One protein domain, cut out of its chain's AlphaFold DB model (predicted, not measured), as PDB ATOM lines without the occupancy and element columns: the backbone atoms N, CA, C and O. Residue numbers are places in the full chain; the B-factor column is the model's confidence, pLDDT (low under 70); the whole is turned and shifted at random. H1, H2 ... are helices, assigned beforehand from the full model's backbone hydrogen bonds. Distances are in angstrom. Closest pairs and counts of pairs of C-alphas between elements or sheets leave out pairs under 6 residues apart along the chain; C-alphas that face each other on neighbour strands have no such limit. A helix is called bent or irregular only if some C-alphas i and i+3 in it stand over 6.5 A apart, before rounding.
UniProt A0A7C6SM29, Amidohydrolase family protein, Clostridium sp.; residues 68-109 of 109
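This is residues 68 to 109 of the 109 residues of the protein "Amidohydrolase family protein" of Clostridium sp. (UniProt A0A7C6SM29). The chain makes one flat loop of three helices: the long H2 forms one long side, H3 turns across one end, and the short H1 packs on H3 at that end and brings the loop round on itself. The link of residues 73 to 80 leads from H1 to the far end, where H2 begins and runs back toward the H3 end. The printed part has 42 residues with three named helices, in the order H1, H2, H3, and no named strand; the class is all helix. The whole is only just compact, close to loose, with a radius of gyration of the C-alphas of 10.8 A, and its C-alphas span 28 by 20 by 11 A.

The printed part begins with H1, residues 68 to 72, whose first C-alpha, that of Gly 68, is at (18.771, 47.379, 10.403). H1 is irregular, but only just: C-alphas 68 and 71 are 6.9 A apart. After residues 73 to 80 comes H2, residues 81 to 93, the longest helix, 15.6 A from first to last C-alpha. It begins with C-alpha 81 at (11.729, 62.475, 18.758). H2 is irregular, with C-alphas 87 and 90 at 7.0 A from each other. H3, residues 98 to 107, measures 14.5 A and ends with C-alpha 107 at (13.753, 41.530, 6.625).

H1 touches H3, with 14 pairs of C-alphas within 8 A. Their closest C-alphas are those of Gly 68 and Gly 104, 4.6 A apart, and the two helices are 7.9 A from centre to centre. H2 touches no helix. H1 and H2 are near each other, with 7 pairs of C-alphas within 10 A and the closest at 8.1 A. H2 and H3 are apart, though a tight link of four residues joins them. In H3 every O i to N i+4 pair is within hydrogen-bond range, in H2 7 of 9 are, and in H1 0 of 1, beside 1 of 2 O i to N i+3 pairs.

The two C-alphas farthest apart are those of Asn 80 and Glu 99, at 29.3 A, while the first and last printed C-alphas, of Gly 68 and Arg 109, are 11.4 A apart. The printed part has no cut and ends at residue 109, the chain's last residue. The link from H1 to H2, with 8 residues between them, is short, and no link is long. The mean pLDDT of the printed part is 95.9, and one residue, 109, is under 70 in this model.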
ATOM      1  N   GLY A  68      18.483  48.151   9.189       95.56
ATOM      2  CA  GLY A  68      18.771  47.379  10.403       95.56
ATOM      3  C   GLY A  68      17.710  47.539  11.497       95.56
ATOM      4  O   GLY A  68      17.489  46.616  12.275       95.56
ATOM      5  N   MET A  69      16.976  48.656  11.512       96.88
ATOM      6  CA  MET A  69      15.933  48.930  12.507       96.88
ATOM      7  C   MET A  69      14.650  48.119  12.278       96.88
ATOM      8  O   MET A  69      13.722  48.210  13.079       96.88
ATOM      9  N   THR A  70      14.564  47.299  11.225       96.62
ATOM     10  CA  THR A  70      13.377  46.472  10.946       96.62
ATOM     11  C   THR A  70      13.007  45.553  12.113       96.62
ATOM     12  O   THR A  70      11.822  45.344  12.376       96.62
ATOM     13  N   ILE A  71      13.998  45.056  12.860       96.00
ATOM     14  CA  ILE A  71      13.792  44.244  14.074       96.00
ATOM     15  C   ILE A  71      13.252  45.050  15.265       96.00
ATOM     16  O   ILE A  71      12.705  44.468  16.194       96.00
ATOM     17  N   LEU A  72      13.358  46.381  15.221       96.56
ATOM     18  CA  LEU A  72      12.828  47.314  16.221       96.56
ATOM     19  C   LEU A  72      11.440  47.854  15.835       96.56
ATOM     20  O   LEU A  72      10.955  48.830  16.414       96.56
ATOM     21  N   ARG A  73      10.773  47.245  14.847       95.62
ATOM     22  CA  ARG A  73       9.426  47.645  14.424       95.62
ATOM     23  C   ARG A  73       8.461  47.591  15.612       95.62
ATOM     24  O   ARG A  73       8.266  46.536  16.206       95.62
ATOM     25  N   ASN A  74       7.814  48.723  15.900       95.44
ATOM     26  CA  ASN A  74       6.901  48.930  17.032       95.44
ATOM     27  C   ASN A  74       7.542  48.836  18.433       95.44
ATOM     28  O   ASN A  74       6.817  48.671  19.410       95.44
ATOM     29  N   TYR A  75       8.869  48.938  18.553       96.94
ATOM     30  CA  TYR A  75       9.559  48.853  19.846       96.94
ATOM     31  C   TYR A  75       9.307  50.070  20.755       96.94
ATOM     32  O   TYR A  75       9.118  49.911  21.957       96.94
ATOM     33  N   ALA A  76       9.270  51.278  20.185       96.56
ATOM     34  CA  ALA A  76       9.075  52.532  20.914       96.56
ATOM     35  C   ALA A  76       8.119  53.446  20.131       96.56
ATOM     36  O   ALA A  76       8.536  54.149  19.213       96.56
ATOM     37  N   ASN A  77       6.829  53.392  20.466       95.19
ATOM     38  CA  ASN A  77       5.765  54.161  19.814       95.19
ATOM     39  C   ASN A  77       5.286  55.311  20.713       95.19
ATOM     40  O   ASN A  77       5.508  55.280  21.918       95.19
ATOM     41  N   ASP A  78       4.588  56.287  20.128       96.31
ATOM     42  CA  ASP A  78       3.893  57.373  20.842       96.31
ATOM     43  C   ASP A  78       4.797  58.289  21.693       96.31
ATOM     44  O   ASP A  78       4.353  58.905  22.661       96.31
ATOM     45  N   LEU A  79       6.066  58.419  21.295       97.31
ATOM     46  CA  LEU A  79       7.062  59.285  21.925       97.31
ATOM     47  C   LEU A  79       7.423  60.467  21.021       97.31
ATOM     48  O   LEU A  79       7.353  60.388  19.793       97.31
ATOM     49  N   ASN A  80       7.861  61.570  21.629       98.12
ATOM     50  CA  ASN A  80       8.518  62.638  20.877       98.12
ATOM     51  C   ASN A  80       9.900  62.168  20.379       98.12
ATOM     52  O   ASN A  80      10.452  61.193  20.884       98.12
ATOM     53  N   LEU A  81      10.470  62.874  19.396       97.75
ATOM     54  CA  LEU A  81      11.729  62.475  18.758       97.75
ATOM     55  C   LEU A  81      12.889  62.314  19.750       97.75
ATOM     56  O   LEU A  81      13.662  61.372  19.620       97.75
ATOM     57  N   GLU A  82      13.030  63.225  20.711       98.31
ATOM     58  CA  GLU A  82      14.148  63.219  21.656       98.31
ATOM     59  C   GLU A  82      14.075  61.997  22.578       98.31
ATOM     60  O   GLU A  82      15.042  61.247  22.707       98.31
ATOM     61  N   GLU A  83      12.897  61.743  23.145       98.12
ATOM     62  CA  GLU A  83      12.650  60.590  24.007       98.12
ATOM     63  C   GLU A  83      12.734  59.268  23.233       98.12
ATOM     64  O   GLU A  83      13.347  58.305  23.700       98.12
ATOM     65  N   TRP A  84      12.179  59.221  22.022       98.19
ATOM     66  CA  TRP A  84      12.297  58.073  21.127       98.19
ATOM     67  C   TRP A  84      13.761  57.766  20.800       98.19
ATOM     68  O   TRP A  84      14.200  56.627  20.939       98.19
ATOM     69  N   LEU A  85      14.540  58.775  20.410       98.19
ATOM     70  CA  LEU A  85      15.904  58.576  19.938       98.19
ATOM     71  C   LEU A  85      16.861  58.251  21.088       98.19
ATOM     72  O   LEU A  85      17.491  57.196  21.082       98.19
ATOM     73  N   PHE A  86      16.967  59.142  22.074       98.38
ATOM     74  CA  PHE A  86      18.023  59.070  23.084       98.38
ATOM     75  C   PHE A  86      17.701  58.109  24.229       98.38
ATOM     76  O   PHE A  86      18.617  57.475  24.750       98.38
ATOM     77  N   ASN A  87      16.425  57.953  24.596       98.06
ATOM     78  CA  ASN A  87      16.045  57.092  25.720       98.06
ATOM     79  C   ASN A  87      15.626  55.678  25.288       98.06
ATOM     80  O   ASN A  87      15.566  54.792  26.141       98.06
ATOM     81  N   ASN A  88      15.341  55.443  23.998       97.81
ATOM     82  CA  ASN A  88      14.827  54.152  23.524       97.81
ATOM     83  C   ASN A  88      15.645  53.548  22.376       97.81
ATOM     84  O   ASN A  88      16.173  52.449  22.538       97.81
ATOM     85  N   ILE A  89      15.757  54.232  21.234       98.12
ATOM     86  CA  ILE A  89      16.380  53.669  20.027       98.12
ATOM     87  C   ILE A  89      17.888  53.515  20.168       98.12
ATOM     88  O   ILE A  89      18.370  52.396  20.022       98.12
ATOM     89  N   LEU A  90      18.628  54.577  20.497       97.94
ATOM     90  CA  LEU A  90      20.089  54.486  20.612       97.94
ATOM     91  C   LEU A  90      20.518  53.435  21.657       97.94
ATOM     92  O   LEU A  90      21.330  52.575  21.315       97.94
ATOM     93  N   PRO A  91      19.918  53.374  22.868       98.19
ATOM     94  CA  PRO A  91      20.232  52.315  23.832       98.19
ATOM     95  C   PRO A  91      19.875  50.894  23.369       98.19
ATOM     96  O   PRO A  91      20.412  49.920  23.903       98.19
ATOM     97  N   ALA A  92      18.919  50.742  22.446       97.75
ATOM     98  CA  ALA A  92      18.591  49.453  21.845       97.75
ATOM     99  C   ALA A  92      19.594  49.083  20.743       97.75
ATOM    100  O   ALA A  92      20.080  47.954  20.725       97.75
ATOM    101  N   GLU A  93      19.947  50.032  19.874       97.44
ATOM    102  CA  GLU A  93      20.923  49.847  18.796       97.44
ATOM    103  C   GLU A  93      22.325  49.521  19.323       97.44
ATOM    104  O   GLU A  93      22.994  48.655  18.766       97.44
ATOM    105  N   GLU A  94      22.746  50.123  20.442       97.50
ATOM    106  CA  GLU A  94      24.024  49.821  21.113       97.50
ATOM    107  C   GLU A  94      24.178  48.348  21.519       97.50
ATOM    108  O   GLU A  94      25.295  47.866  21.718       97.50
ATOM    109  N   LYS A  95      23.064  47.623  21.658       97.44
ATOM    110  CA  LYS A  95      23.047  46.204  22.035       97.44
ATOM    111  C   LYS A  95      23.034  45.270  20.829       97.44
ATOM    112  O   LYS A  95      23.157  44.062  21.026       97.44
ATOM    113  N   LEU A  96      22.860  45.796  19.616       97.25
ATOM    114  CA  LEU A  96      22.791  44.989  18.403       97.25
ATOM    115  C   LEU A  96      24.179  44.503  17.993       97.25
ATOM    116  O   LEU A  96      25.161  45.247  17.978       97.25
ATOM    117  N   LEU A  97      24.242  43.236  17.609       98.12
ATOM    118  CA  LEU A  97      25.422  42.613  17.038       98.12
ATOM    119  C   LEU A  97      25.392  42.722  15.505       98.12
ATOM    120  O   LEU A  97      24.326  42.874  14.906       98.12
ATOM    121  N   PRO A  98      26.544  42.573  14.820       97.88
ATOM    122  CA  PRO A  98      26.582  42.558  13.355       97.88
ATOM    123  C   PRO A  98      25.633  41.534  12.715       97.88
ATOM    124  O   PRO A  98      25.103  41.773  11.631       97.88
ATOM    125  N   GLU A  99      25.399  40.403  13.387       98.00
ATOM    126  CA  GLU A  99      24.447  39.385  12.941       98.00
ATOM    127  C   GLU A  99      22.991  39.876  13.011       98.00
ATOM    128  O   GLU A  99      22.228  39.644  12.073       98.00
ATOM    129  N   ASP A 100      22.620  40.630  14.049       97.25
ATOM    130  CA  ASP A 100      21.285  41.228  14.159       97.25
ATOM    131  C   ASP A 100      21.040  42.230  13.030       97.25
ATOM    132  O   ASP A 100      19.963  42.245  12.434       97.25
ATOM    133  N   ILE A 101      22.058  43.024  12.675       97.31
ATOM    134  CA  ILE A 101      21.986  43.959  11.545       97.31
ATOM    135  C   ILE A 101      21.807  43.207  10.226       97.31
ATOM    136  O   ILE A 101      20.957  43.584   9.424       97.31
ATOM    137  N   TYR A 102      22.556  42.121  10.008       97.06
ATOM    138  CA  TYR A 102      22.413  41.294   8.809       97.06
ATOM    139  C   TYR A 102      20.981  40.771   8.653       97.06
ATOM    140  O   TYR A 102      20.356  40.962   7.605       97.06
ATOM    141  N   TRP A 103      20.439  40.152   9.705       96.94
ATOM    142  CA  TRP A 103      19.082  39.615   9.677       96.94
ATOM    143  C   TRP A 103      18.025  40.719   9.597       96.94
ATOM    144  O   TRP A 103      17.063  40.581   8.843       96.94
ATOM    145  N   GLY A 104      18.226  41.841  10.290       96.06
ATOM    146  CA  GLY A 104      17.339  42.999  10.227       96.06
ATOM    147  C   GLY A 104      17.250  43.599   8.829       96.06
ATOM    148  O   GLY A 104      16.147  43.788   8.319       96.06
ATOM    149  N   THR A 105      18.383  43.790   8.150       96.75
ATOM    150  CA  THR A 105      18.406  44.258   6.758       96.75
ATOM    151  C   THR A 105      17.765  43.252   5.798       96.75
ATOM    152  O   THR A 105      17.105  43.651   4.842       96.75
ATOM    153  N   LEU A 106      17.915  41.941   6.025       95.94
ATOM    154  CA  LEU A 106      17.268  40.927   5.184       95.94
ATOM    155  C   LEU A 106      15.739  40.922   5.289       95.94
ATOM    156  O   LEU A 106      15.082  40.508   4.331       95.94
ATOM    157  N   LEU A 107      15.191  41.368   6.420       93.38
ATOM    158  CA  LEU A 107      13.753  41.530   6.625       93.38
ATOM    159  C   LEU A 107      13.202  42.826   6.004       93.38
ATOM    160  O   LEU A 107      11.994  42.916   5.809       93.38
ATOM    161  N   ASP A 108      14.056  43.798   5.661       84.25
ATOM    162  CA  ASP A 108      13.686  45.074   5.013       84.25
ATOM    163  C   ASP A 108      13.405  44.927   3.497       84.25
ATOM    164  O   ASP A 108      13.700  45.819   2.703       84.25
ATOM    165  N   ARG A 109      12.900  43.764   3.064       60.78
ATOM    166  CA  ARG A 109      12.677  43.414   1.649       60.78
ATOM    167  C   ARG A 109      11.223  43.539   1.212       60.78
ATOM    168  O   ARG A 109      10.330  43.125   1.984       60.78
TER     169      ARG A 109